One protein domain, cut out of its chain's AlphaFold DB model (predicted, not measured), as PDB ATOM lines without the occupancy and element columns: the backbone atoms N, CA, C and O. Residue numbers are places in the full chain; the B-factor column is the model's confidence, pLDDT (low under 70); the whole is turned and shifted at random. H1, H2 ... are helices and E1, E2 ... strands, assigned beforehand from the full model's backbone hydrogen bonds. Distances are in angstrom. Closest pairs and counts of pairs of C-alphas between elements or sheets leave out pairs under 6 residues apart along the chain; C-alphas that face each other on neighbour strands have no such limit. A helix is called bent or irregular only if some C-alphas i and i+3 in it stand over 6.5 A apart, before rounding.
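This is residues 8 to 17, 24 to 181 and 192 to 223 of the 249 residues of an uncharacterized protein of Monosporascus sp. CRB-8-3 (UniProt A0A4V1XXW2). A very long helical hairpin, H2 and H3, makes a rod, with the shorter helix H4 packed lengthwise on H3. Beside the first part of H2, near one end of the rod, sits a small head: the strand hairpin E3 and E4 next to the short helix H1, with the short strands E1 and E2 farther out. The printed part has 200 residues with four named strands, then four named helices, in the order E1 E2 E3 E4 H1 H2 H3 H4; the class is mostly helix. Of the two sheets of two strands, E3 and E4 run antiparallel. The whole is loose, with a radius of gyration of the C-alphas of 22.4 A and spans of 78 by 32 by 29 A.

E3 is residues 44 to 47, with C-alpha 44 at (-74.221, -8.937, 28.866), and E4 is residues 55 to 57. E1 is residues 31 to 33 and E2 is residues 37 to 39. H1 is residues 64 to 71, 10.3 A long. H2, residues 79 to 127, runs 71.0 A from C-alpha 79 at (-53.110, -11.935, 31.262); it is neither bent nor irregular, but only just: C-alphas 98 and 101 are 6.4 A apart. H3, residues 134 to 177, is 64.9 A long. H4, residues 198 to 221, is 34.7 A long and ends with C-alpha 221 at (-111.505, -32.791, 39.683).

E3 and E4 form an antiparallel hairpin at 164 degrees; N 44 and O 57 are within hydrogen-bond range at 2.9 A, as are N 46 and O 55 at 3.2 A. E1 and E2 meet only at a point. The closest C-alphas of E3 and H1, those of Ala 46 and Leu 71, are 5.8 A apart. H1 touches residues 86 to 93 of H2 at a steep tilt of 61 degrees, closest at C-alphas Glu 64 and Ser 90, 6.8 A. H2, H3 and H4 form an up and down bundle, each helix running against the one before it. In the helical hairpin, residues 136 to 157 of H3 touch H2 at a shallow tilt of 21 degrees, closest at C-alphas Ser 107 and Ala 150, 4.7 A. Residues 144 to 162 of H3 touch H4 at a shallow tilt of 19 degrees, closest at C-alphas Ala 158 and Gln 204, 5.5 A. H2 and H4 are close but not clearly touching, with the C-alphas of Met 118 and Val 218 7.8 A apart. Every O i to N i+4 pair is within hydrogen-bond range in H1 and H4, against 42 of 45 in H2 and 39 of 40 in H3.

The two C-alphas farthest apart, those of Val 129 and Ala 181, are 79.4 A apart. Residues 18 to 23 are not printed, a gap of 12.0 A between C-alphas 17 and 24; residues 182 to 191, in the link from H3 to H4, are not printed either, a gap of 17.0 A between C-alphas 181 and 192. Of the links that are printed whole, none is long. Residues 74 to 80, of which 79 and 80 belong to H2, stand free. The mean pLDDT of the printed part is 74.9, with 62 residues under 70, among them 8 to 17 and 24 to 57.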
ATOM      1  N   ILE A   8     -66.326  -4.988  34.166       44.41
ATOM      2  CA  ILE A   8     -66.977  -6.020  33.340       44.41
ATOM      3  C   ILE A   8     -68.040  -6.734  34.174       44.41
ATOM      4  O   ILE A   8     -67.838  -6.950  35.369       44.41
ATOM      5  N   PHE A   9     -69.165  -7.089  33.545       47.03
ATOM      6  CA  PHE A   9     -70.311  -7.699  34.213       47.03
ATOM      7  C   PHE A   9     -70.848  -8.889  33.414       47.03
ATOM      8  O   PHE A   9     -70.945  -8.839  32.187       47.03
ATOM      9  N   LEU A  10     -71.197  -9.962  34.129       40.00
ATOM     10  CA  LEU A  10     -71.668 -11.223  33.563       40.00
ATOM     11  C   LEU A  10     -73.011 -11.638  34.178       40.00
ATOM     12  O   LEU A  10     -73.048 -11.976  35.357       40.00
ATOM     13  N   LEU A  11     -74.087 -11.662  33.379       38.09
ATOM     14  CA  LEU A  11     -75.265 -12.511  33.611       38.09
ATOM     15  C   LEU A  11     -76.193 -12.537  32.388       38.09
ATOM     16  O   LEU A  11     -76.258 -11.583  31.617       38.09
ATOM     17  N   SER A  12     -76.928 -13.635  32.230       39.03
ATOM     18  CA  SER A  12     -77.722 -13.937  31.047       39.03
ATOM     19  C   SER A  12     -78.955 -14.788  31.361       39.03
ATOM     20  O   SER A  12     -78.811 -15.764  32.090       39.03
ATOM     21  N   LEU A  13     -80.124 -14.447  30.785       41.69
ATOM     22  CA  LEU A  13     -81.065 -15.380  30.134       41.69
ATOM     23  C   LEU A  13     -82.284 -14.669  29.517       41.69
ATOM     24  O   LEU A  13     -83.093 -14.059  30.204       41.69
ATOM     25  N   THR A  14     -82.351 -14.794  28.189       39.44
ATOM     26  CA  THR A  14     -83.482 -14.697  27.243       39.44
ATOM     27  C   THR A  14     -84.753 -13.937  27.644       39.44
ATOM     28  O   THR A  14     -85.569 -14.423  28.423       39.44
ATOM     29  N   GLY A  15     -85.007 -12.845  26.921       31.86
ATOM     30  CA  GLY A  15     -86.320 -12.233  26.725       31.86
ATOM     31  C   GLY A  15     -86.164 -10.963  25.889       31.86
ATOM     32  O   GLY A  15     -85.265 -10.173  26.159       31.86
ATOM     33  N   CYS A  16     -86.961 -10.782  24.837       30.25
ATOM     34  CA  CYS A  16     -86.914  -9.572  24.015       30.25
ATOM     35  C   CYS A  16     -87.039  -8.311  24.886       30.25
ATOM     36  O   CYS A  16     -87.822  -8.298  25.836       30.25
ATOM     37  N   LEU A  17     -86.302  -7.254  24.523       32.81
ATOM     38  CA  LEU A  17     -86.556  -5.884  24.967       32.81
ATOM     39  C   LEU A  17     -88.027  -5.570  24.704       32.81
ATOM     40  O   LEU A  17     -88.419  -5.214  23.597       32.81
ATOM     41  N   PRO A  24     -91.934  -2.292  35.126       38.12
ATOM     42  CA  PRO A  24     -90.637  -1.755  35.514       38.12
ATOM     43  C   PRO A  24     -89.967  -2.757  36.455       38.12
ATOM     44  O   PRO A  24     -90.479  -3.051  37.528       38.12
ATOM     45  N   GLY A  25     -88.828  -3.313  36.059       35.16
ATOM     46  CA  GLY A  25     -88.091  -4.230  36.928       35.16
ATOM     47  C   GLY A  25     -87.362  -5.335  36.197       35.16
ATOM     48  O   GLY A  25     -86.399  -5.834  36.746       35.16
ATOM     49  N   LEU A  26     -87.797  -5.716  34.991       42.03
ATOM     50  CA  LEU A  26     -87.388  -6.957  34.323       42.03
ATOM     51  C   LEU A  26     -85.969  -6.878  33.725       42.03
ATOM     52  O   LEU A  26     -85.766  -6.852  32.515       42.03
ATOM     53  N   PHE A  27     -84.970  -6.811  34.599       43.94
ATOM     54  CA  PHE A  27     -83.549  -6.817  34.270       43.94
ATOM     55  C   PHE A  27     -82.908  -7.953  35.056       43.94
ATOM     56  O   PHE A  27     -83.159  -8.119  36.251       43.94
ATOM     57  N   LEU A  28     -82.085  -8.757  34.382       47.53
ATOM     58  CA  LEU A  28     -81.335  -9.819  35.051       47.53
ATOM     59  C   LEU A  28     -80.211  -9.274  35.932       47.53
ATOM     60  O   LEU A  28     -79.738  -9.995  36.797       47.53
ATOM     61  N   VAL A  29     -79.755  -8.051  35.679       42.75
ATOM     62  CA  VAL A  29     -78.758  -7.341  36.479       42.75
ATOM     63  C   VAL A  29     -79.069  -5.858  36.358       42.75
ATOM     64  O   VAL A  29     -79.262  -5.356  35.250       42.75
ATOM     65  N   GLU A  30     -79.123  -5.160  37.486       41.81
ATOM     66  CA  GLU A  30     -79.152  -3.701  37.512       41.81
ATOM     67  C   GLU A  30     -77.737  -3.201  37.774       41.81
ATOM     68  O   GLU A  30     -77.098  -3.586  38.756       41.81
ATOM     69  N   LEU A  31     -77.230  -2.378  36.860       45.03
ATOM     70  CA  LEU A  31     -75.884  -1.857  36.959       45.03
ATOM     71  C   LEU A  31     -75.903  -0.401  37.404       45.03
ATOM     72  O   LEU A  31     -76.427   0.458  36.699       45.03
ATOM     73  N   GLN A  32     -75.282  -0.121  38.549       45.28
ATOM     74  CA  GLN A  32     -75.122   1.239  39.050       45.28
ATOM     75  C   GLN A  32     -73.668   1.688  38.876       45.28
ATOM     76  O   GLN A  32     -72.778   1.321  39.647       45.28
ATOM     77  N   VAL A  33     -73.411   2.504  37.851       44.53
ATOM     78  CA  VAL A  33     -72.118   3.176  37.676       44.53
ATOM     79  C   VAL A  33     -72.270   4.606  38.185       44.53
ATOM     80  O   VAL A  33     -72.965   5.423  37.596       44.53
ATOM     81  N   ASN A  34     -71.626   4.905  39.314       48.88
ATOM     82  CA  ASN A  34     -71.516   6.267  39.853       48.88
ATOM     83  C   ASN A  34     -72.854   6.968  40.197       48.88
ATOM     84  O   ASN A  34     -72.965   8.179  40.062       48.88
ATOM     85  N   ARG A  35     -73.859   6.221  40.686       52.47
ATOM     86  CA  ARG A  35     -75.168   6.711  41.196       52.47
ATOM     87  C   ARG A  35     -76.062   7.508  40.225       52.47
ATOM     88  O   ARG A  35     -77.206   7.751  40.593       52.47
ATOM     89  N   THR A  36     -75.614   7.878  39.024       47.38
ATOM     90  CA  THR A  36     -76.366   8.794  38.139       47.38
ATOM     91  C   THR A  36     -76.858   8.182  36.830       47.38
ATOM     92  O   THR A  36     -77.824   8.693  36.277       47.38
ATOM     93  N   GLU A  37     -76.272   7.084  36.344       48.91
ATOM     94  CA  GLU A  37     -76.766   6.397  35.142       48.91
ATOM     95  C   GLU A  37     -77.289   5.003  35.471       48.91
ATOM     96  O   GLU A  37     -76.558   4.129  35.943       48.91
ATOM     97  N   LEU A  38     -78.581   4.815  35.202       50.09
ATOM     98  CA  LEU A  38     -79.279   3.548  35.324       50.09
ATOM     99  C   LEU A  38     -79.521   2.987  33.922       50.09
ATOM    100  O   LEU A  38     -80.432   3.426  33.221       50.09
ATOM    101  N   ILE A  39     -78.712   2.016  33.504       53.00
ATOM    102  CA  ILE A  39     -78.900   1.345  32.214       53.00
ATOM    103  C   ILE A  39     -79.480  -0.041  32.472       53.00
ATOM    104  O   ILE A  39     -78.870  -0.884  33.127       53.00
ATOM    105  N   ARG A  40     -80.692  -0.256  31.958       46.41
ATOM    106  CA  ARG A  40     -81.444  -1.509  32.061       46.41
ATOM    107  C   ARG A  40     -81.370  -2.215  30.720       46.41
ATOM    108  O   ARG A  40     -81.986  -1.775  29.754       46.41
ATOM    109  N   ALA A  41     -80.598  -3.289  30.652       49.38
ATOM    110  CA  ALA A  41     -80.415  -4.045  29.425       49.38
ATOM    111  C   ALA A  41     -80.574  -5.543  29.675       49.38
ATOM    112  O   ALA A  41     -80.186  -6.069  30.718       49.38
ATOM    113  N   VAL A  42     -81.154  -6.224  28.688       51.88
ATOM    114  CA  VAL A  42     -81.316  -7.677  28.679       51.88
ATOM    115  C   VAL A  42     -80.180  -8.263  27.850       51.88
ATOM    116  O   VAL A  42     -80.243  -8.316  26.625       51.88
ATOM    117  N   GLY A  43     -79.091  -8.625  28.521       59.09
ATOM    118  CA  GLY A  43     -77.875  -9.113  27.882       59.09
ATOM    119  C   GLY A  43     -76.652  -8.904  28.761       59.09
ATOM    120  O   GLY A  43     -76.751  -8.449  29.898       59.09
ATOM    121  N   MET A  44     -75.489  -9.229  28.213       57.66
ATOM    122  CA  MET A  44     -74.221  -8.937  28.866       57.66
ATOM    123  C   MET A  44     -73.804  -7.521  28.518       57.66
ATOM    124  O   MET A  44     -73.681  -7.182  27.341       57.66
ATOM    125  N   CYS A  45     -73.589  -6.698  29.539       59.16
ATOM    126  CA  CYS A  45     -73.072  -5.351  29.369       59.16
ATOM    127  C   CYS A  45     -71.676  -5.272  29.968       59.16
ATOM    128  O   CYS A  45     -71.475  -5.597  31.137       59.16
ATOM    129  N   ALA A  46     -70.718  -4.787  29.189       62.59
ATOM    130  CA  ALA A  46     -69.422  -4.395  29.718       62.59
ATOM    131  C   ALA A  46     -69.184  -2.913  29.464       62.59
ATOM    132  O   ALA A  46     -69.632  -2.347  28.462       62.59
ATOM    133  N   SER A  47     -68.442  -2.297  30.381       60.94
ATOM    134  CA  SER A  47     -67.918  -0.957  30.190       60.94
ATOM    135  C   SER A  47     -66.399  -0.981  30.292       60.94
ATOM    136  O   SER A  47     -65.811  -1.229  31.348       60.94
ATOM    137  N   GLN A  48     -65.736  -0.720  29.168       57.97
ATOM    138  CA  GLN A  48     -64.276  -0.673  29.135       57.97
ATOM    139  C   GLN A  48     -63.718   0.588  29.811       57.97
ATOM    140  O   GLN A  48     -62.554   0.589  30.204       57.97
ATOM    141  N   SER A  49     -64.518   1.644  29.987       61.50
ATOM    142  CA  SER A  49     -64.098   2.909  30.593       61.50
ATOM    143  C   SER A  49     -65.226   3.507  31.443       61.50
ATOM    144  O   SER A  49     -66.380   3.455  31.031       61.50
ATOM    145  N   PRO A  50     -64.941   4.153  32.589       57.69
ATOM    146  CA  PRO A  50     -65.980   4.767  33.426       57.69
ATOM    147  C   PRO A  50     -66.764   5.879  32.711       57.69
ATOM    148  O   PRO A  50     -67.818   6.274  33.187       57.69
ATOM    149  N   THR A  51     -66.247   6.372  31.584       62.75
ATOM    150  CA  THR A  51     -66.850   7.408  30.739       62.75
ATOM    151  C   THR A  51     -67.406   6.879  29.414       62.75
ATOM    152  O   THR A  51     -67.945   7.658  28.636       62.75
ATOM    153  N   SER A  52     -67.252   5.585  29.105       60.31
ATOM    154  CA  SER A  52     -67.754   5.019  27.849       60.31
ATOM    155  C   SER A  52     -69.167   4.476  28.010       60.31
ATOM    156  O   SER A  52     -69.445   3.786  28.993       60.31
ATOM    157  N   HIS A  53     -70.011   4.706  27.000       63.84
ATOM    158  CA  HIS A  53     -71.324   4.074  26.879       63.84
ATOM    159  C   HIS A  53     -71.213   2.556  27.085       63.84
ATOM    160  O   HIS A  53     -70.386   1.892  26.451       63.84
ATOM    161  N   LEU A  54     -72.048   2.010  27.974       61.59
ATOM    162  CA  LEU A  54     -72.169   0.568  28.173       61.59
ATOM    163  C   LEU A  54     -72.576  -0.094  26.854       61.59
ATOM    164  O   LEU A  54     -73.618   0.224  26.283       61.59
ATOM    165  N   LYS A  55     -71.756  -1.034  26.376       66.62
ATOM    166  CA  LYS A  55     -72.123  -1.884  25.242       66.62
ATOM    167  C   LYS A  55     -72.811  -3.119  25.788       66.62
ATOM    168  O   LYS A  55     -72.185  -3.920  26.477       66.62
ATOM    169  N   CYS A  56     -74.092  -3.247  25.474       68.50
ATOM    170  CA  CYS A  56     -74.910  -4.385  25.857       68.50
ATOM    171  C   CYS A  56     -75.145  -5.281  24.647       68.50
ATOM    172  O   CYS A  56     -75.537  -4.800  23.583       68.50
ATOM    173  N   LEU A  57     -74.895  -6.577  24.809       69.62
ATOM    174  CA  LEU A  57     -75.003  -7.564  23.743       69.62
ATOM    175  C   LEU A  57     -75.868  -8.751  24.183       69.62
ATOM    176  O   LEU A  57     -75.736  -9.228  25.316       69.62
ATOM    177  N   PRO A  58     -76.726  -9.270  23.291       70.25
ATOM    178  CA  PRO A  58     -77.425 -10.522  23.527       70.25
ATOM    179  C   PRO A  58     -76.426 -11.687  23.532       70.25
ATOM    180  O   PRO A  58     -75.881 -12.084  22.505       70.25
ATOM    181  N   SER A  59     -76.230 -12.274  24.705       67.31
ATOM    182  CA  SER A  59     -75.396 -13.461  24.961       67.31
ATOM    183  C   SER A  59     -75.866 -14.727  24.239       67.31
ATOM    184  O   SER A  59     -75.076 -15.632  24.005       67.31
ATOM    185  N   TYR A  60     -77.154 -14.801  23.889       67.44
ATOM    186  CA  TYR A  60     -77.732 -15.942  23.170       67.44
ATOM    187  C   TYR A  60     -77.293 -15.995  21.699       67.44
ATOM    188  O   TYR A  60     -77.079 -17.080  21.169       67.44
ATOM    189  N   SER A  61     -77.176 -14.843  21.031       70.94
ATOM    190  CA  SER A  61     -76.891 -14.787  19.591       70.94
ATOM    191  C   SER A  61     -75.429 -14.486  19.275       70.94
ATOM    192  O   SER A  61     -74.997 -14.654  18.137       70.94
ATOM    193  N   ALA A  62     -74.664 -14.000  20.252       74.25
ATOM    194  CA  ALA A  62     -73.235 -13.791  20.107       74.25
ATOM    195  C   ALA A  62     -72.493 -15.084  20.470       74.25
ATOM    196  O   ALA A  62     -72.578 -15.554  21.603       74.25
ATOM    197  N   GLY A  63     -71.766 -15.657  19.508       80.25
ATOM    198  CA  GLY A  63     -70.836 -16.752  19.789       80.25
ATOM    199  C   GLY A  63     -69.764 -16.325  20.794       80.25
ATOM    200  O   GLY A  63     -69.446 -15.138  20.893       80.25
ATOM    201  N   GLU A  64     -69.198 -17.294  21.514       80.31
ATOM    202  CA  GLU A  64     -68.204 -17.072  22.575       80.31
ATOM    203  C   GLU A  64     -67.047 -16.169  22.123       80.31
ATOM    204  O   GLU A  64     -66.706 -15.230  22.832       80.31
ATOM    205  N   SER A  65     -66.525 -16.369  20.908       82.50
ATOM    206  CA  SER A  65     -65.447 -15.550  20.336       82.50
ATOM    207  C   SER A  65     -65.848 -14.091  20.124       82.50
ATOM    208  O   SER A  65     -65.134 -13.192  20.546       82.50
ATOM    209  N   ARG A  66     -67.031 -13.824  19.555       81.62
ATOM    210  CA  ARG A  66     -67.522 -12.444  19.390       81.62
ATOM    211  C   ARG A  66     -67.775 -11.764  20.723       81.62
ATOM    212  O   ARG A  66     -67.586 -10.560  20.850       81.62
ATOM    213  N   LEU A  67     -68.257 -12.528  21.694       77.19
ATOM    214  CA  LEU A  67     -68.542 -12.032  23.027       77.19
ATOM    215  C   LEU A  67     -67.232 -11.716  23.764       77.19
ATOM    216  O   LEU A  67     -67.116 -10.651  24.361       77.19
ATOM    217  N   ALA A  68     -66.227 -12.583  23.634       82.31
ATOM    218  CA  ALA A  68     -64.869 -12.348  24.099       82.31
ATOM    219  C   ALA A  68     -64.273 -11.097  23.440       82.31
ATOM    220  O   ALA A  68     -63.903 -10.181  24.157       82.31
ATOM    221  N   ASP A  69     -64.289 -10.980  22.112       83.50
ATOM    222  CA  ASP A  69     -63.716  -9.834  21.387       83.50
ATOM    223  C   ASP A  69     -64.380  -8.490  21.733       83.50
ATOM    224  O   ASP A  69     -63.751  -7.432  21.677       83.50
ATOM    225  N   LEU A  70     -65.673  -8.510  22.070       76.81
ATOM    226  CA  LEU A  70     -66.429  -7.303  22.406       76.81
ATOM    227  C   LEU A  70     -66.293  -6.909  23.880       76.81
ATOM    228  O   LEU A  70     -66.273  -5.714  24.197       76.81
ATOM    229  N   LEU A  71     -66.239  -7.891  24.785       73.62
ATOM    230  CA  LEU A  71     -66.190  -7.654  26.230       73.62
ATOM    231  C   LEU A  71     -64.750  -7.551  26.749       73.62
ATOM    232  O   LEU A  71     -64.481  -6.737  27.637       73.62
ATOM    233  N   LEU A  72     -63.828  -8.339  26.196       78.56
ATOM    234  CA  LEU A  72     -62.408  -8.297  26.516       78.56
ATOM    235  C   LEU A  72     -61.718  -7.271  25.613       78.56
ATOM    236  O   LEU A  72     -61.939  -7.233  24.405       78.56
ATOM    237  N   PRO A  73     -60.868  -6.407  26.173       70.38
ATOM    238  CA  PRO A  73     -60.049  -5.539  25.351       70.38
ATOM    239  C   PRO A  73     -59.014  -6.352  24.573       70.38
ATOM    240  O   PRO A  73     -58.401  -7.255  25.132       70.38
ATOM    241  N   SER A  74     -58.743  -5.959  23.325       76.25
ATOM    242  CA  SER A  74     -57.778  -6.628  22.433       76.25
ATOM    243  C   SER A  74     -56.346  -6.705  22.985       76.25
ATOM    244  O   SER A  74     -55.530  -7.452  22.463       76.25
ATOM    245  N   ASN A  75     -56.035  -5.929  24.029       76.94
ATOM    246  CA  ASN A  75     -54.785  -5.995  24.779       76.94
ATOM    247  C   ASN A  75     -55.098  -5.889  26.284       76.94
ATOM    248  O   ASN A  75     -55.210  -4.771  26.813       76.94
ATOM    249  N   PRO A  76     -55.329  -7.015  26.985       72.12
ATOM    250  CA  PRO A  76     -55.484  -6.986  28.429       72.12
ATOM    251  C   PRO A  76     -54.136  -6.619  29.059       72.12
ATOM    252  O   PRO A  76     -53.112  -7.221  28.760       72.12
ATOM    253  N   ALA A  77     -54.132  -5.615  29.940       71.25
ATOM    254  CA  ALA A  77     -52.931  -5.233  30.687       71.25
ATOM    255  C   ALA A  77     -52.479  -6.323  31.679       71.25
ATOM    256  O   ALA A  77     -51.376  -6.247  32.207       71.25
ATOM    257  N   ASP A  78     -53.344  -7.309  31.929       75.31
ATOM    258  CA  ASP A  78     -53.128  -8.406  32.855       75.31
ATOM    259  C   ASP A  78     -53.632  -9.723  32.220       75.31
ATOM    260  O   ASP A  78     -54.842  -9.863  31.983       75.31
ATOM    261  N   PRO A  79     -52.733 -10.666  31.877       79.75
ATOM    262  CA  PRO A  79     -53.110 -11.935  31.262       79.75
ATOM    263  C   PRO A  79     -53.905 -12.844  32.213       79.75
ATOM    264  O   PRO A  79     -54.732 -13.628  31.744       79.75
ATOM    265  N   GLU A  80     -53.721 -12.721  33.531       79.44
ATOM    266  CA  GLU A  80     -54.432 -13.539  34.521       79.44
ATOM    267  C   GLU A  80     -55.923 -13.170  34.558       79.44
ATOM    268  O   GLU A  80     -56.803 -14.034  34.487       79.44
ATOM    269  N   TYR A  81     -56.218 -11.867  34.538       73.94
ATOM    270  CA  TYR A  81     -57.584 -11.350  34.459       73.94
ATOM    271  C   TYR A  81     -58.320 -11.822  33.197       73.94
ATOM    272  O   TYR A  81     -59.501 -12.181  33.253       73.94
ATOM    273  N   ALA A  82     -57.627 -11.838  32.054       79.50
ATOM    274  CA  ALA A  82     -58.198 -12.311  30.796       79.50
ATOM    275  C   ALA A  82     -58.572 -13.799  30.870       79.50
ATOM    276  O   ALA A  82     -59.652 -14.179  30.412       79.50
ATOM    277  N   GLY A  83     -57.733 -14.624  31.507       82.25
ATOM    278  CA  GLY A  83     -58.012 -16.044  31.729       82.25
ATOM    279  C   GLY A  83     -59.272 -16.272  32.568       82.25
ATOM    280  O   GLY A  83     -60.176 -16.994  32.140       82.25
ATOM    281  N   ILE A  84     -59.383 -15.595  33.716       76.06
ATOM    282  CA  ILE A  84     -60.547 -15.707  34.615       76.06
ATOM    283  C   ILE A  84     -61.830 -15.254  33.908       76.06
ATOM    284  O   ILE A  84     -62.856 -15.929  33.988       76.06
ATOM    285  N   MET A  85     -61.783 -14.133  33.185       74.38
ATOM    286  CA  MET A  85     -62.949 -13.612  32.467       74.38
ATOM    287  C   MET A  85     -63.396 -14.537  31.340       74.38
ATOM    288  O   MET A  85     -64.593 -14.754  31.177       74.38
ATOM    289  N   THR A  86     -62.452 -15.116  30.597       81.75
ATOM    290  CA  THR A  86     -62.765 -16.081  29.536       81.75
ATOM    291  C   THR A  86     -63.416 -17.330  30.129       81.75
ATOM    292  O   THR A  86     -64.442 -17.781  29.626       81.75
ATOM    293  N   MET A  87     -62.903 -17.834  31.256       81.19
ATOM    294  CA  MET A  87     -63.508 -18.959  31.973       81.19
ATOM    295  C   MET A  87     -64.930 -18.635  32.454       81.19
ATOM    296  O   MET A  87     -65.841 -19.440  32.258       81.19
ATOM    297  N   LEU A  88     -65.144 -17.455  33.050       75.44
ATOM    298  CA  LEU A  88     -66.468 -17.038  33.522       75.44
ATOM    299  C   LEU A  88     -67.456 -16.889  32.358       75.44
ATOM    300  O   LEU A  88     -68.620 -17.270  32.479       75.44
ATOM    301  N   LEU A  89     -66.985 -16.344  31.233       78.06
ATOM    302  CA  LEU A  89     -67.771 -16.149  30.021       78.06
ATOM    303  C   LEU A  89     -68.178 -17.482  29.401       78.06
ATOM    304  O   LEU A  89     -69.353 -17.675  29.088       78.06
ATOM    305  N   SER A  90     -67.229 -18.410  29.304       82.94
ATOM    306  CA  SER A  90     -67.458 -19.767  28.818       82.94
ATOM    307  C   SER A  90     -68.459 -20.510  29.705       82.94
ATOM    308  O   SER A  90     -69.431 -21.083  29.212       82.94
ATOM    309  N   LEU A  91     -68.310 -20.409  31.032       80.38
ATOM    310  CA  LEU A  91     -69.235 -21.010  31.994       80.38
ATOM    311  C   LEU A  91     -70.644 -20.415  31.884       80.38
ATOM    312  O   LEU A  91     -71.624 -21.158  31.834       80.38
ATOM    313  N   ALA A  92     -70.765 -19.087  31.826       76.94
ATOM    314  CA  ALA A  92     -72.052 -18.413  31.688       76.94
ATOM    315  C   ALA A  92     -72.747 -18.791  30.370       76.94
ATOM    316  O   ALA A  92     -73.945 -19.085  30.357       76.94
ATOM    317  N   HIS A  93     -71.986 -18.839  29.274       81.12
ATOM    318  CA  HIS A  93     -72.484 -19.254  27.968       81.12
ATOM    319  C   HIS A  93     -72.931 -20.722  27.974       81.12
ATOM    320  O   HIS A  93     -74.021 -21.038  27.489       81.12
ATOM    321  N   ALA A  94     -72.146 -21.617  28.578       84.25
ATOM    322  CA  ALA A  94     -72.483 -23.029  28.718       84.25
ATOM    323  C   ALA A  94     -73.749 -23.230  29.561       84.25
ATOM    324  O   ALA A  94     -74.659 -23.938  29.136       84.25
ATOM    325  N   LEU A  95     -73.864 -22.567  30.714       80.00
ATOM    326  CA  LEU A  95     -75.061 -22.633  31.555       80.00
ATOM    327  C   LEU A  95     -76.303 -22.179  30.785       80.00
ATOM    328  O   LEU A  95     -77.322 -22.870  30.776       80.00
ATOM    329  N   GLN A  96     -76.221 -21.047  30.090       81.38
ATOM    330  CA  GLN A  96     -77.342 -20.523  29.322       81.38
ATOM    331  C   GLN A  96     -77.771 -21.467  28.195       81.38
ATOM    332  O   GLN A  96     -78.955 -21.778  28.073       81.38
ATOM    333  N   THR A  97     -76.827 -21.884  27.353       83.12
ATOM    334  CA  THR A  97     -77.129 -22.615  26.114       83.12
ATOM    335  C   THR A  97     -77.399 -24.093  26.359       83.12
ATOM    336  O   THR A  97     -78.300 -24.658  25.740       83.12
ATOM    337  N   LYS A  98     -76.655 -24.725  27.272       86.62
ATOM    338  CA  LYS A  98     -76.697 -26.178  27.491       86.62
ATOM    339  C   LYS A  98     -77.612 -26.598  28.629       86.62
ATOM    340  O   LYS A  98     -78.069 -27.733  28.619       86.62
ATOM    341  N   VAL A  99     -77.864 -25.725  29.605       86.25
ATOM    342  CA  VAL A  99     -78.654 -26.080  30.794       86.25
ATOM    343  C   VAL A  99     -79.992 -25.360  30.768       86.25
ATOM    344  O   VAL A  99     -81.038 -25.991  30.648       86.25
ATOM    345  N   PHE A 100     -79.987 -24.033  30.820       82.88
ATOM    346  CA  PHE A 100     -81.221 -23.278  31.003       82.88
ATOM    347  C   PHE A 100     -82.147 -23.330  29.794       82.88
ATOM    348  O   PHE A 100     -83.350 -23.527  29.960       82.88
ATOM    349  N   HIS A 101     -81.605 -23.195  28.585       83.38
ATOM    350  CA  HIS A 101     -82.415 -23.227  27.374       83.38
ATOM    351  C   HIS A 101     -83.181 -24.554  27.194       83.38
ATOM    352  O   HIS A 101     -84.409 -24.506  27.101       83.38
ATOM    353  N   PRO A 102     -82.540 -25.741  27.220       88.69
ATOM    354  CA  PRO A 102     -83.274 -26.998  27.087       88.69
ATOM    355  C   PRO A 102     -84.204 -27.280  28.273       88.69
ATOM    356  O   PRO A 102     -85.276 -27.840  28.057       88.69
ATOM    357  N   LEU A 103     -83.860 -26.866  29.502       86.81
ATOM    358  CA  LEU A 103     -84.757 -27.016  30.655       86.81
ATOM    359  C   LEU A 103     -86.035 -26.186  30.496       86.81
ATOM    360  O   LEU A 103     -87.127 -26.699  30.731       86.81
ATOM    361  N   LEU A 104     -85.917 -24.925  30.068       83.00
ATOM    362  CA  LEU A 104     -87.068 -24.048  29.854       83.00
ATOM    363  C   LEU A 104     -87.925 -24.517  28.680       83.00
ATOM    364  O   LEU A 104     -89.144 -24.607  28.817       83.00
ATOM    365  N   VAL A 105     -87.302 -24.860  27.549       88.19
ATOM    366  CA  VAL A 105     -88.017 -25.383  26.376       88.19
ATOM    367  C   VAL A 105     -88.705 -26.704  26.721       88.19
ATOM    368  O   VAL A 105     -89.895 -26.859  26.457       88.19
ATOM    369  N   GLY A 106     -88.002 -27.627  27.380       89.12
ATOM    370  CA  GLY A 106     -88.559 -28.906  27.821       89.12
ATOM    371  C   GLY A 106     -89.716 -28.733  28.806       89.12
ATOM    372  O   GLY A 106     -90.776 -29.333  28.625       89.12
ATOM    373  N   SER A 107     -89.558 -27.859  29.804       89.12
ATOM    374  CA  SER A 107     -90.617 -27.532  30.764       89.12
ATOM    375  C   SER A 107     -91.837 -26.918  30.077       89.12
ATOM    376  O   SER A 107     -92.960 -27.290  30.408       89.12
ATOM    377  N   ALA A 108     -91.642 -26.001  29.125       85.56
ATOM    378  CA  ALA A 108     -92.733 -25.375  28.388       85.56
ATOM    379  C   ALA A 108     -93.495 -26.405  27.544       85.56
ATOM    380  O   ALA A 108     -94.720 -26.480  27.624       85.56
ATOM    381  N   VAL A 109     -92.784 -27.249  26.790       93.19
ATOM    382  CA  VAL A 109     -93.391 -28.308  25.967       93.19
ATOM    383  C   VAL A 109     -94.205 -29.278  26.828       93.19
ATOM    384  O   VAL A 109     -95.362 -29.556  26.506       93.19
ATOM    385  N   LEU A 110     -93.650 -29.753  27.947       90.69
ATOM    386  CA  LEU A 110     -94.360 -30.658  28.858       90.69
ATOM    387  C   LEU A 110     -95.553 -29.986  29.545       90.69
ATOM    388  O   LEU A 110     -96.587 -30.624  29.738       90.69
ATOM    389  N   PHE A 111     -95.447 -28.699  29.870       88.38
ATOM    390  CA  PHE A 111     -96.556 -27.922  30.414       88.38
ATOM    391  C   PHE A 111     -97.716 -27.801  29.420       88.38
ATOM    392  O   PHE A 111     -98.860 -28.094  29.772       88.38
ATOM    393  N   PHE A 112     -97.438 -27.444  28.162       90.62
ATOM    394  CA  PHE A 112     -98.467 -27.395  27.122       90.62
ATOM    395  C   PHE A 112     -99.086 -28.769  26.868       90.62
ATOM    396  O   PHE A 112    -100.306 -28.877  26.743       90.62
ATOM    397  N   LEU A 113     -98.275 -29.830  26.859       91.25
ATOM    398  CA  LEU A 113     -98.766 -31.202  26.734       91.25
ATOM    399  C   LEU A 113     -99.700 -31.579  27.894       91.25
ATOM    400  O   LEU A 113    -100.743 -32.194  27.659       91.25
ATOM    401  N   SER A 114     -99.372 -31.168  29.122       90.69
ATOM    402  CA  SER A 114    -100.218 -31.360  30.304       90.69
ATOM    403  C   SER A 114    -101.554 -30.619  30.172       90.69
ATOM    404  O   SER A 114    -102.611 -31.231  30.342       90.69
ATOM    405  N   ILE A 115    -101.542 -29.345  29.752       90.19
ATOM    406  CA  ILE A 115    -102.764 -28.557  29.511       90.19
ATOM    407  C   ILE A 115    -103.636 -29.196  28.429       90.19
ATOM    408  O   ILE A 115    -104.834 -29.379  28.641       90.19
ATOM    409  N   ILE A 116    -103.062 -29.552  27.277       93.69
ATOM    410  CA  ILE A 116    -103.805 -30.188  26.179       93.69
ATOM    411  C   ILE A 116    -104.432 -31.497  26.667       93.69
ATOM    412  O   ILE A 116    -105.628 -31.716  26.473       93.69
ATOM    413  N   SER A 117    -103.661 -32.337  27.362       89.38
ATOM    414  CA  SER A 117    -104.157 -33.601  27.913       89.38
ATOM    415  C   SER A 117    -105.280 -33.378  28.934       89.38
ATOM    416  O   SER A 117    -106.274 -34.104  28.925       89.38
ATOM    417  N   MET A 118    -105.180 -32.335  29.764       89.69
ATOM    418  CA  MET A 118    -106.210 -31.956  30.732       89.69
ATOM    419  C   MET A 118    -107.489 -31.477  30.034       89.69
ATOM    420  O   MET A 118    -108.590 -31.867  30.421       89.69
ATOM    421  N   LEU A 119    -107.373 -30.660  28.983       91.94
ATOM    422  CA  LEU A 119    -108.521 -30.195  28.203       91.94
ATOM    423  C   LEU A 119    -109.229 -31.355  27.500       91.94
ATOM    424  O   LEU A 119    -110.460 -31.412  27.504       91.94
ATOM    425  N   LEU A 120    -108.469 -32.296  26.935       92.12
ATOM    426  CA  LEU A 120    -109.018 -33.516  26.347       92.12
ATOM    427  C   LEU A 120    -109.710 -34.382  27.404       92.12
ATOM    428  O   LEU A 120    -110.807 -34.874  27.150       92.12
ATOM    429  N   LEU A 121    -109.129 -34.505  28.603       89.56
ATOM    430  CA  LEU A 121    -109.734 -35.247  29.712       89.56
ATOM    431  C   LEU A 121    -111.060 -34.612  30.129       89.56
ATOM    432  O   LEU A 121    -112.072 -35.299  30.216       89.56
ATOM    433  N   ARG A 122    -111.079 -33.286  30.299       90.00
ATOM    434  CA  ARG A 122    -112.288 -32.536  30.654       90.00
ATOM    435  C   ARG A 122    -113.372 -32.655  29.587       90.00
ATOM    436  O   ARG A 122    -114.544 -32.761  29.930       90.00
ATOM    437  N   ARG A 123    -113.008 -32.631  28.298       90.81
ATOM    438  CA  ARG A 123    -113.959 -32.875  27.201       90.81
ATOM    439  C   ARG A 123    -114.510 -34.295  27.261       90.81
ATOM    440  O   ARG A 123    -115.715 -34.464  27.166       90.81
ATOM    441  N   TYR A 124    -113.649 -35.286  27.479       88.62
ATOM    442  CA  TYR A 124    -114.056 -36.686  27.537       88.62
ATOM    443  C   TYR A 124    -115.012 -36.972  28.702       88.62
ATOM    444  O   TYR A 124    -116.032 -37.621  28.499       88.62
ATOM    445  N   MET A 125    -114.744 -36.418  29.891       86.00
ATOM    446  CA  MET A 125    -115.624 -36.571  31.060       86.00
ATOM    447  C   MET A 125    -116.998 -35.912  30.881       86.00
ATOM    448  O   MET A 125    -117.955 -36.331  31.517       86.00
ATOM    449  N   LYS A 126    -117.127 -34.904  30.009       88.19
ATOM    450  CA  LYS A 126    -118.434 -34.302  29.697       88.19
ATOM    451  C   LYS A 126    -119.300 -35.169  28.781       88.19
ATOM    452  O   LYS A 126    -120.510 -34.988  28.773       88.19
ATOM    453  N   THR A 127    -118.698 -36.038  27.970       84.88
ATOM    454  CA  THR A 127    -119.419 -36.818  26.946       84.88
ATOM    455  C   THR A 127    -119.599 -38.287  27.330       84.88
ATOM    456  O   THR A 127    -120.513 -38.934  26.831       84.88
ATOM    457  N   ALA A 128    -118.721 -38.840  28.168       72.62
ATOM    458  CA  ALA A 128    -118.672 -40.268  28.462       72.62
ATOM    459  C   ALA A 128    -119.069 -40.581  29.909       72.62
ATOM    460  O   ALA A 128    -118.760 -39.819  30.823       72.62
ATOM    461  N   VAL A 129    -119.683 -41.752  30.114       72.94
ATOM    462  CA  VAL A 129    -119.944 -42.315  31.447       72.94
ATOM    463  C   VAL A 129    -118.602 -42.433  32.200       72.94
ATOM    464  O   VAL A 129    -117.675 -43.069  31.681       72.94
ATOM    465  N   PRO A 130    -118.456 -41.803  33.380       61.53
ATOM    466  CA  PRO A 130    -117.160 -41.409  33.945       61.53
ATOM    467  C   PRO A 130    -116.195 -42.554  34.307       61.53
ATOM    468  O   PRO A 130    -114.987 -42.326  34.351       61.53
ATOM    469  N   ASN A 131    -116.665 -43.794  34.485       59.19
ATOM    470  CA  ASN A 131    -115.939 -44.731  35.354       59.19
ATOM    471  C   ASN A 131    -115.229 -45.943  34.721       59.19
ATOM    472  O   ASN A 131    -114.548 -46.653  35.455       59.19
ATOM    473  N   ALA A 132    -115.272 -46.195  33.404       63.00
ATOM    474  CA  ALA A 132    -114.730 -47.475  32.883       63.00
ATOM    475  C   ALA A 132    -113.831 -47.415  31.637       63.00
ATOM    476  O   ALA A 132    -113.296 -48.438  31.209       63.00
ATOM    477  N   SER A 133    -113.622 -46.247  31.028       83.62
ATOM    478  CA  SER A 133    -112.869 -46.196  29.773       83.62
ATOM    479  C   SER A 133    -111.350 -46.305  30.008       83.62
ATOM    480  O   SER A 133    -110.766 -45.442  30.675       83.62
ATOM    481  N   PRO A 134    -110.645 -47.280  29.392       87.62
ATOM    482  CA  PRO A 134    -109.182 -47.356  29.453       87.62
ATOM    483  C   PRO A 134    -108.510 -46.097  28.879       87.62
ATOM    484  O   PRO A 134    -107.371 -45.787  29.236       87.62
ATOM    485  N   LYS A 135    -109.215 -45.332  28.027       87.25
ATOM    486  CA  LYS A 135    -108.729 -44.054  27.490       87.25
ATOM    487  C   LYS A 135    -108.650 -42.978  28.577       87.25
ATOM    488  O   LYS A 135    -107.631 -42.297  28.648       87.25
ATOM    489  N   THR A 136    -109.648 -42.876  29.462       87.19
ATOM    490  CA  THR A 136    -109.642 -41.923  30.592       87.19
ATOM    491  C   THR A 136    -108.455 -42.173  31.514       87.19
ATOM    492  O   THR A 136    -107.744 -41.237  31.876       87.19
ATOM    493  N   ARG A 137    -108.177 -43.447  31.835       88.19
ATOM    494  CA  ARG A 137    -107.036 -43.831  32.681       88.19
ATOM    495  C   ARG A 137    -105.697 -43.436  32.052       88.19
ATOM    496  O   ARG A 137    -104.837 -42.896  32.746       88.19
ATOM    497  N   ARG A 138    -105.526 -43.663  30.744       90.56
ATOM    498  CA  ARG A 138    -104.315 -43.250  30.011       90.56
ATOM    499  C   ARG A 138    -104.150 -41.732  29.998       90.56
ATOM    500  O   ARG A 138    -103.054 -41.260  30.267       90.56
ATOM    501  N   LEU A 139    -105.223 -40.977  29.755       89.44
ATOM    502  CA  LEU A 139    -105.178 -39.512  29.769       89.44
ATOM    503  C   LEU A 139    -104.858 -38.955  31.160       89.44
ATOM    504  O   LEU A 139    -104.018 -38.070  31.279       89.44
ATOM    505  N   ARG A 140    -105.463 -39.506  32.216       89.88
ATOM    506  CA  ARG A 140    -105.162 -39.135  33.607       89.88
ATOM    507  C   ARG A 140    -103.696 -39.385  33.951       89.88
ATOM    508  O   ARG A 140    -103.047 -38.516  34.529       89.88
ATOM    509  N   SER A 141    -103.173 -40.548  33.561       91.75
ATOM    510  CA  SER A 141    -101.752 -40.865  33.718       91.75
ATOM    511  C   SER A 141    -100.880 -39.867  32.952       91.75
ATOM    512  O   SER A 141     -99.985 -39.269  33.537       91.75
ATOM    513  N   ALA A 142    -101.204 -39.587  31.685       91.56
ATOM    514  CA  ALA A 142    -100.463 -38.638  30.859       91.56
ATOM    515  C   ALA A 142    -100.431 -37.224  31.465       91.56
ATOM    516  O   ALA A 142     -99.355 -36.637  31.545       91.56
ATOM    517  N   VAL A 143    -101.564 -36.696  31.948       92.19
ATOM    518  CA  VAL A 143    -101.636 -35.388  32.635       92.19
ATOM    519  C   VAL A 143    -100.759 -35.380  33.886       92.19
ATOM    520  O   VAL A 143     -99.969 -34.462  34.080       92.19
ATOM    521  N   THR A 144    -100.866 -36.418  34.719       90.88
ATOM    522  CA  THR A 144    -100.142 -36.483  35.998       90.88
ATOM    523  C   THR A 144     -98.636 -36.588  35.771       90.88
ATOM    524  O   THR A 144     -97.871 -35.812  36.334       90.88
ATOM    525  N   VAL A 145     -98.211 -37.500  34.893       94.25
ATOM    526  CA  VAL A 145     -96.799 -37.755  34.590       94.25
ATOM    527  C   VAL A 145     -96.164 -36.551  33.893       94.25
ATOM    528  O   VAL A 145     -95.137 -36.053  34.349       94.25
ATOM    529  N   SER A 146     -96.784 -36.022  32.829       91.88
ATOM    530  CA  SER A 146     -96.255 -34.835  32.133       91.88
ATOM    531  C   SER A 146     -96.221 -33.605  33.041       91.88
ATOM    532  O   SER A 146     -95.232 -32.876  33.041       91.88
ATOM    533  N   GLY A 147     -97.248 -33.413  33.876       91.06
ATOM    534  CA  GLY A 147     -97.292 -32.342  34.864       91.06
ATOM    535  C   GLY A 147     -96.207 -32.468  35.936       91.06
ATOM    536  O   GLY A 147     -95.635 -31.455  36.338       91.06
ATOM    537  N   GLN A 148     -95.900 -33.681  36.406       93.88
ATOM    538  CA  GLN A 148     -94.829 -33.918  37.382       93.88
ATOM    539  C   GLN A 148     -93.449 -33.643  36.783       93.88
ATOM    540  O   GLN A 148     -92.641 -32.965  37.415       93.88
ATOM    541  N   TYR A 149     -93.190 -34.092  35.551       95.06
ATOM    542  CA  TYR A 149     -91.933 -33.782  34.865       95.06
ATOM    543  C   TYR A 149     -91.790 -32.285  34.572       95.06
ATOM    544  O   TYR A 149     -90.723 -31.728  34.814       95.06
ATOM    545  N   ALA A 150     -92.856 -31.612  34.122       93.00
ATOM    546  CA  ALA A 150     -92.846 -30.160  33.934       93.00
ATOM    547  C   ALA A 150     -92.518 -29.426  35.245       93.00
ATOM    548  O   ALA A 150     -91.666 -28.541  35.261       93.00
ATOM    549  N   PHE A 151     -93.137 -29.838  36.357       93.75
ATOM    550  CA  PHE A 151     -92.845 -29.305  37.689       93.75
ATOM    551  C   PHE A 151     -91.390 -29.532  38.104       93.75
ATOM    552  O   PHE A 151     -90.715 -28.580  38.490       93.75
ATOM    553  N   GLY A 152     -90.879 -30.757  37.960       94.31
ATOM    554  CA  GLY A 152     -89.492 -31.082  38.290       94.31
ATOM    555  C   GLY A 152     -88.483 -30.250  37.496       94.31
ATOM    556  O   GLY A 152     -87.555 -29.696  38.082       94.31
ATOM    557  N   LEU A 153     -88.687 -30.095  36.182       91.44
ATOM    558  CA  LEU A 153     -87.811 -29.281  35.332       91.44
ATOM    559  C   LEU A 153     -87.874 -27.790  35.686       91.44
ATOM    560  O   LEU A 153     -86.831 -27.141  35.745       91.44
ATOM    561  N   ALA A 154     -89.066 -27.252  35.956       91.12
ATOM    562  CA  ALA A 154     -89.234 -25.857  36.360       91.12
ATOM    563  C   ALA A 154     -88.541 -25.565  37.701       91.12
ATOM    564  O   ALA A 154     -87.815 -24.577  37.822       91.12
ATOM    565  N   VAL A 155     -88.705 -26.453  38.687       93.38
ATOM    566  CA  VAL A 155     -88.036 -26.354  39.992       93.38
ATOM    567  C   VAL A 155     -86.520 -26.467  39.830       93.38
ATOM    568  O   VAL A 155     -85.790 -25.629  40.355       93.38
ATOM    569  N   ALA A 156     -86.029 -27.438  39.054       91.62
ATOM    570  CA  ALA A 156     -84.599 -27.590  38.785       91.62
ATOM    571  C   ALA A 156     -84.003 -26.337  38.119       91.62
ATOM    572  O   ALA A 156     -82.929 -25.879  38.513       91.62
ATOM    573  N   ALA A 157     -84.714 -25.735  37.160       88.69
ATOM    574  CA  ALA A 157     -84.302 -24.484  36.529       88.69
ATOM    575  C   ALA A 157     -84.272 -23.311  37.526       88.69
ATOM    576  O   ALA A 157     -83.305 -22.543  37.535       88.69
ATOM    577  N   ALA A 158     -85.280 -23.193  38.398       89.19
ATOM    578  CA  ALA A 158     -85.346 -22.153  39.428       89.19
ATOM    579  C   ALA A 158     -84.195 -22.271  40.443       89.19
ATOM    580  O   ALA A 158     -83.492 -21.295  40.725       89.19
ATOM    581  N   PHE A 159     -83.941 -23.483  40.945       92.31
ATOM    582  CA  PHE A 159     -82.835 -23.751  41.865       92.31
ATOM    583  C   PHE A 159     -81.474 -23.521  41.211       92.31
ATOM    584  O   PHE A 159     -80.620 -22.874  41.812       92.31
ATOM    585  N   SER A 160     -81.277 -23.997  39.978       88.50
ATOM    586  CA  SER A 160     -80.031 -23.789  39.231       88.50
ATOM    587  C   SER A 160     -79.744 -22.298  39.025       88.50
ATOM    588  O   SER A 160     -78.632 -21.836  39.276       88.50
ATOM    589  N   THR A 161     -80.765 -21.507  38.675       84.38
ATOM    590  CA  THR A 161     -80.629 -20.047  38.513       84.38
ATOM    591  C   THR A 161     -80.274 -19.370  39.831       84.38
ATOM    592  O   THR A 161     -79.404 -18.502  39.868       84.38
ATOM    593  N   THR A 162     -80.917 -19.783  40.924       87.94
ATOM    594  CA  THR A 162     -80.668 -19.229  42.261       87.94
ATOM    595  C   THR A 162     -79.244 -19.531  42.730       87.94
ATOM    596  O   THR A 162     -78.547 -18.632  43.197       87.94
ATOM    597  N   GLN A 163     -78.772 -20.768  42.542       88.75
ATOM    598  CA  GLN A 163     -77.404 -21.156  42.892       88.75
ATOM    599  C   GLN A 163     -76.361 -20.454  42.018       88.75
ATOM    600  O   GLN A 163     -75.376 -19.944  42.547       88.75
ATOM    601  N   ALA A 164     -76.590 -20.360  40.705       83.25
ATOM    602  CA  ALA A 164     -75.693 -19.650  39.794       83.25
ATOM    603  C   ALA A 164     -75.583 -18.158  40.154       83.25
ATOM    604  O   ALA A 164     -74.484 -17.606  40.192       83.25
ATOM    605  N   ALA A 165     -76.707 -17.518  40.485       81.06
ATOM    606  CA  ALA A 165     -76.738 -16.138  40.956       81.06
ATOM    607  C   ALA A 165     -75.960 -15.959  42.271       81.06
ATOM    608  O   ALA A 165     -75.148 -15.039  42.387       81.06
ATOM    609  N   GLY A 166     -76.163 -16.861  43.238       84.25
ATOM    610  CA  GLY A 166     -75.435 -16.859  44.508       84.25
ATOM    611  C   GLY A 166     -73.926 -17.009  44.309       84.25
ATOM    612  O   GLY A 166     -73.156 -16.186  44.806       84.25
ATOM    613  N   ALA A 167     -73.504 -17.989  43.509       81.19
ATOM    614  CA  ALA A 167     -72.095 -18.217  43.197       81.19
ATOM    615  C   ALA A 167     -71.449 -16.981  42.550       81.19
ATOM    616  O   ALA A 167     -70.389 -16.538  42.986       81.19
ATOM    617  N   LEU A 168     -72.108 -16.371  41.562       76.06
ATOM    618  CA  LEU A 168     -71.589 -15.176  40.893       76.06
ATOM    619  C   LEU A 168     -71.496 -13.965  41.828       76.06
ATOM    620  O   LEU A 168     -70.518 -13.222  41.757       76.06
ATOM    621  N   SER A 169     -72.456 -13.790  42.740       77.62
ATOM    622  CA  SER A 169     -72.390 -12.727  43.754       77.62
ATOM    623  C   SER A 169     -71.215 -12.919  44.725       77.62
ATOM    624  O   SER A 169     -70.538 -11.953  45.086       77.62
ATOM    625  N   PHE A 170     -70.911 -14.170  45.085       82.81
ATOM    626  CA  PHE A 170     -69.763 -14.505  45.920       82.81
ATOM    627  C   PHE A 170     -68.444 -14.206  45.199       82.81
ATOM    628  O   PHE A 170     -67.595 -13.513  45.756       82.81
ATOM    629  N   PHE A 171     -68.303 -14.644  43.942       75.06
ATOM    630  CA  PHE A 171     -67.120 -14.356  43.124       75.06
ATOM    631  C   PHE A 171     -66.895 -12.856  42.909       75.06
ATOM    632  O   PHE A 171     -65.759 -12.391  42.958       75.06
ATOM    633  N   ALA A 172     -67.963 -12.079  42.710       71.31
ATOM    634  CA  ALA A 172     -67.861 -10.628  42.584       71.31
ATOM    635  C   ALA A 172     -67.303  -9.973  43.855       71.31
ATOM    636  O   ALA A 172     -66.477  -9.062  43.787       71.31
ATOM    637  N   THR A 173     -67.743 -10.463  45.016       74.38
ATOM    638  CA  THR A 173     -67.340  -9.933  46.321       74.38
ATOM    639  C   THR A 173     -65.902 -10.326  46.656       74.38
ATOM    640  O   THR A 173     -65.127  -9.480  47.098       74.38
ATOM    641  N   SER A 174     -65.512 -11.580  46.404       72.19
ATOM    642  CA  SER A 174     -64.150 -12.058  46.668       72.19
ATOM    643  C   SER A 174     -63.122 -11.414  45.738       72.19
ATOM    644  O   SER A 174     -62.093 -10.940  46.213       72.19
ATOM    645  N   ALA A 175     -63.429 -11.275  44.443       65.81
ATOM    646  CA  ALA A 175     -62.555 -10.597  43.485       65.81
ATOM    647  C   ALA A 175     -62.344  -9.106  43.812       65.81
ATOM    648  O   ALA A 175     -61.299  -8.540  43.491       65.81
ATOM    649  N   ALA A 176     -63.305  -8.458  44.482       63.19
ATOM    650  CA  ALA A 176     -63.162  -7.075  44.931       63.19
ATOM    651  C   ALA A 176     -62.168  -6.911  46.102       63.19
ATOM    652  O   ALA A 176     -61.669  -5.804  46.317       63.19
ATOM    653  N   LEU A 177     -61.870  -7.986  46.844       56.78
ATOM    654  CA  LEU A 177     -61.061  -7.966  48.069       56.78
ATOM    655  C   LEU A 177     -59.582  -8.341  47.859       56.78
ATOM    656  O   LEU A 177     -58.767  -8.018  48.719       56.78
ATOM    657  N   SER A 178     -59.209  -8.999  46.755       51.94
ATOM    658  CA  SER A 178     -57.962  -9.782  46.709       51.94
ATOM    659  C   SER A 178     -57.011  -9.502  45.541       51.94
ATOM    660  O   SER A 178     -56.317 -10.417  45.114       51.94
ATOM    661  N   VAL A 179     -56.915  -8.272  45.025       55.28
ATOM    662  CA  VAL A 179     -55.862  -7.940  44.041       55.28
ATOM    663  C   VAL A 179     -54.722  -7.178  44.732       55.28
ATOM    664  O   VAL A 179     -54.769  -5.944  44.796       55.28
ATOM    665  N   PRO A 180     -53.703  -7.870  45.286       51.38
ATOM    666  CA  PRO A 180     -52.473  -7.219  45.706       51.38
ATOM    667  C   PRO A 180     -51.795  -6.666  44.454       51.38
ATOM    668  O   PRO A 180     -51.364  -7.412  43.579       51.38
ATOM    669  N   ALA A 181     -51.730  -5.342  44.337       54.97
ATOM    670  CA  ALA A 181     -50.995  -4.737  43.241       54.97
ATOM    671  C   ALA A 181     -49.521  -5.151  43.351       54.97
ATOM    672  O   ALA A 181     -48.888  -4.965  44.399       54.97
ATOM    673  N   ILE A 192     -66.929  -4.351  41.972       53.62
ATOM    674  CA  ILE A 192     -67.856  -4.884  40.981       53.62
ATOM    675  C   ILE A 192     -69.081  -5.355  41.764       53.62
ATOM    676  O   ILE A 192     -69.068  -6.415  42.378       53.62
ATOM    677  N   ALA A 193     -70.134  -4.540  41.780       57.56
ATOM    678  CA  ALA A 193     -71.422  -4.963  42.313       57.56
ATOM    679  C   ALA A 193     -72.159  -5.751  41.222       57.56
ATOM    680  O   ALA A 193     -72.583  -5.172  40.222       57.56
ATOM    681  N   ILE A 194     -72.277  -7.068  41.400       60.53
ATOM    682  CA  ILE A 194     -73.149  -7.914  40.580       60.53
ATOM    683  C   ILE A 194     -74.434  -8.131  41.375       60.53
ATOM    684  O   ILE A 194     -74.432  -8.838  42.381       60.53
ATOM    685  N   ALA A 195     -75.527  -7.510  40.936       62.56
ATOM    686  CA  ALA A 195     -76.853  -7.754  41.491       62.56
ATOM    687  C   ALA A 195     -77.587  -8.769  40.613       62.56
ATOM    688  O   ALA A 195     -77.737  -8.557  39.413       62.56
ATOM    689  N   ALA A 196     -78.047  -9.872  41.199       66.38
ATOM    690  CA  ALA A 196     -78.913 -10.802  40.493       66.38
ATOM    691  C   ALA A 196     -80.302 -10.187  40.280       66.38
ATOM    692  O   ALA A 196     -80.850  -9.505  41.146       66.38
ATOM    693  N   GLY A 197     -80.889 -10.460  39.125       67.56
ATOM    694  CA  GLY A 197     -82.192  -9.958  38.741       67.56
ATOM    695  C   GLY A 197     -83.284 -10.703  39.477       67.56
ATOM    696  O   GLY A 197     -83.710 -11.778  39.052       67.56
ATOM    697  N   VAL A 198     -83.785 -10.081  40.540       78.00
ATOM    698  CA  VAL A 198     -84.964 -10.519  41.300       78.00
ATOM    699  C   VAL A 198     -86.157 -10.910  40.404       78.00
ATOM    700  O   VAL A 198     -86.776 -11.938  40.680       78.00
ATOM    701  N   PRO A 199     -86.490 -10.197  39.306       76.44
ATOM    702  CA  PRO A 199     -87.657 -10.547  38.496       76.44
ATOM    703  C   PRO A 199     -87.539 -11.884  37.771       76.44
ATOM    704  O   PRO A 199     -88.555 -12.544  37.582       76.44
ATOM    705  N   LEU A 200     -86.333 -12.303  37.362       74.50
ATOM    706  CA  LEU A 200     -86.173 -13.608  36.713       74.50
ATOM    707  C   LEU A 200     -86.471 -14.728  37.714       74.50
ATOM    708  O   LEU A 200     -87.211 -15.656  37.398       74.50
ATOM    709  N   GLN A 201     -85.931 -14.610  38.928       84.62
ATOM    710  CA  GLN A 201     -86.219 -15.550  40.007       84.62
ATOM    711  C   GLN A 201     -87.718 -15.546  40.329       84.62
ATOM    712  O   GLN A 201     -88.336 -16.606  40.383       84.62
ATOM    713  N   ALA A 202     -88.333 -14.365  40.449       85.56
ATOM    714  CA  ALA A 202     -89.768 -14.235  40.689       85.56
ATOM    715  C   ALA A 202     -90.608 -14.897  39.584       85.56
ATOM    716  O   ALA A 202     -91.562 -15.613  39.888       85.56
ATOM    717  N   LEU A 203     -90.239 -14.728  38.309       83.19
ATOM    718  CA  LEU A 203     -90.913 -15.372  37.180       83.19
ATOM    719  C   LEU A 203     -90.809 -16.901  37.268       83.19
ATOM    720  O   LEU A 203     -91.815 -17.594  37.124       83.19
ATOM    721  N   GLN A 204     -89.617 -17.436  37.545       88.81
ATOM    722  CA  GLN A 204     -89.400 -18.879  37.686       88.81
ATOM    723  C   GLN A 204     -90.239 -19.469  38.825       88.81
ATOM    724  O   GLN A 204     -90.937 -20.463  38.627       88.81
ATOM    725  N   TRP A 205     -90.252 -18.819  39.989       91.56
ATOM    726  CA  TRP A 205     -91.086 -19.232  41.121       91.56
ATOM    727  C   TRP A 205     -92.584 -19.082  40.843       91.56
ATOM    728  O   TRP A 205     -93.376 -19.908  41.289       91.56
ATOM    729  N   THR A 206     -92.978 -18.091  40.044       88.25
ATOM    730  CA  THR A 206     -94.368 -17.936  39.592       88.25
ATOM    731  C   THR A 206     -94.791 -19.114  38.713       88.25
ATOM    732  O   THR A 206     -95.872 -19.661  38.912       88.25
ATOM    733  N   VAL A 207     -93.939 -19.567  37.785       88.56
ATOM    734  CA  VAL A 207     -94.214 -20.765  36.969       88.56
ATOM    735  C   VAL A 207     -94.368 -22.003  37.855       88.56
ATOM    736  O   VAL A 207     -95.314 -22.769  37.675       88.56
ATOM    737  N   VAL A 208     -93.494 -22.172  38.853       92.94
ATOM    738  CA  VAL A 208     -93.604 -23.257  39.842       92.94
ATOM    739  C   VAL A 208     -94.940 -23.181  40.595       92.94
ATOM    740  O   VAL A 208     -95.635 -24.190  40.701       92.94
ATOM    741  N   ALA A 209     -95.351 -21.996  41.053       93.75
ATOM    742  CA  ALA A 209     -96.629 -21.799  41.738       93.75
ATOM    743  C   ALA A 209     -97.835 -22.129  40.839       93.75
ATOM    744  O   ALA A 209     -98.756 -22.826  41.266       93.75
ATOM    745  N   LEU A 210     -97.814 -21.702  39.572       88.19
ATOM    746  CA  LEU A 210     -98.863 -22.029  38.599       88.19
ATOM    747  C   LEU A 210     -98.959 -23.540  38.342       88.19
ATOM    748  O   LEU A 210    -100.062 -24.072  38.223       88.19
ATOM    749  N   LEU A 211     -97.827 -24.249  38.308       91.31
ATOM    750  CA  LEU A 211     -97.803 -25.709  38.188       91.31
ATOM    751  C   LEU A 211     -98.427 -26.391  39.412       91.31
ATOM    752  O   LEU A 211     -99.172 -27.355  39.249       91.31
ATOM    753  N   VAL A 212     -98.193 -25.876  40.623       93.81
ATOM    754  CA  VAL A 212     -98.853 -26.374  41.844       93.81
ATOM    755  C   VAL A 212    -100.366 -26.177  41.768       93.81
ATOM    756  O   VAL A 212    -101.116 -27.113  42.042       93.81
ATOM    757  N   VAL A 213    -100.830 -25.000  41.335       92.25
ATOM    758  CA  VAL A 213    -102.265 -24.723  41.146       92.25
ATOM    759  C   VAL A 213    -102.876 -25.652  40.094       92.25
ATOM    760  O   VAL A 213    -103.987 -26.153  40.287       92.25
ATOM    761  N   LEU A 214    -102.157 -25.938  39.006       88.38
ATOM    762  CA  LEU A 214    -102.593 -26.892  37.986       88.38
ATOM    763  C   LEU A 214    -102.748 -28.303  38.573       88.38
ATOM    764  O   LEU A 214    -103.797 -28.921  38.399       88.38
ATOM    765  N   HIS A 215    -101.748 -28.795  39.313       92.06
ATOM    766  CA  HIS A 215    -101.809 -30.100  39.989       92.06
ATOM    767  C   HIS A 215    -102.953 -30.170  40.999       92.06
ATOM    768  O   HIS A 215    -103.696 -31.152  41.025       92.06
ATOM    769  N   TRP A 216    -103.151 -29.108  41.783       94.00
ATOM    770  CA  TRP A 216    -104.272 -28.995  42.712       94.00
ATOM    771  C   TRP A 216    -105.624 -29.051  41.991       94.00
ATOM    772  O   TRP A 216    -106.528 -29.765  42.419       94.00
ATOM    773  N   SER A 217    -105.753 -28.351  40.863       90.00
ATOM    774  CA  SER A 217    -106.970 -28.343  40.042       90.00
ATOM    775  C   SER A 217    -107.287 -29.734  39.489       90.00
ATOM    776  O   SER A 217    -108.431 -30.183  39.550       90.00
ATOM    777  N   VAL A 218    -106.264 -30.448  39.009       87.50
ATOM    778  CA  VAL A 218    -106.390 -31.834  38.539       87.50
ATOM    779  C   VAL A 218    -106.792 -32.761  39.687       87.50
ATOM    780  O   VAL A 218    -107.702 -33.568  39.520       87.50
ATOM    781  N   ALA A 219    -106.181 -32.631  40.868       90.69
ATOM    782  CA  ALA A 219    -106.549 -33.426  42.039       90.69
ATOM    783  C   ALA A 219    -107.994 -33.154  42.490       90.69
ATOM    784  O   ALA A 219    -108.729 -34.092  42.790       90.69
ATOM    785  N   SER A 220    -108.422 -31.888  42.491       90.50
ATOM    786  CA  SER A 220    -109.782 -31.491  42.869       90.50
ATOM    787  C   SER A 220    -110.843 -32.065  41.935       90.50
ATOM    788  O   SER A 220    -111.921 -32.403  42.412       90.50
ATOM    789  N   MET A 221    -110.556 -32.203  40.636       85.81
ATOM    790  CA  MET A 221    -111.505 -32.791  39.683       85.81
ATOM    791  C   MET A 221    -111.898 -34.227  40.039       85.81
ATOM    792  O   MET A 221    -113.008 -34.630  39.724       85.81
ATOM    793  N   PHE A 222    -111.016 -34.985  40.691       82.56
ATOM    794  CA  PHE A 222    -111.274 -36.387  41.028       82.56
ATOM    795  C   PHE A 222    -111.885 -36.592  42.416       82.56
ATOM    796  O   PHE A 222    -112.253 -37.712  42.735       82.56
ATOM    797  N   ARG A 223    -111.965 -35.551  43.255       84.00
ATOM    798  CA  ARG A 223    -112.525 -35.666  44.616       84.00
ATOM    799  C   ARG A 223    -114.044 -35.492  44.655       84.00
ATOM    800  O   ARG A 223    -114.649 -35.774  45.681       84.00
TER     801      ARG A 223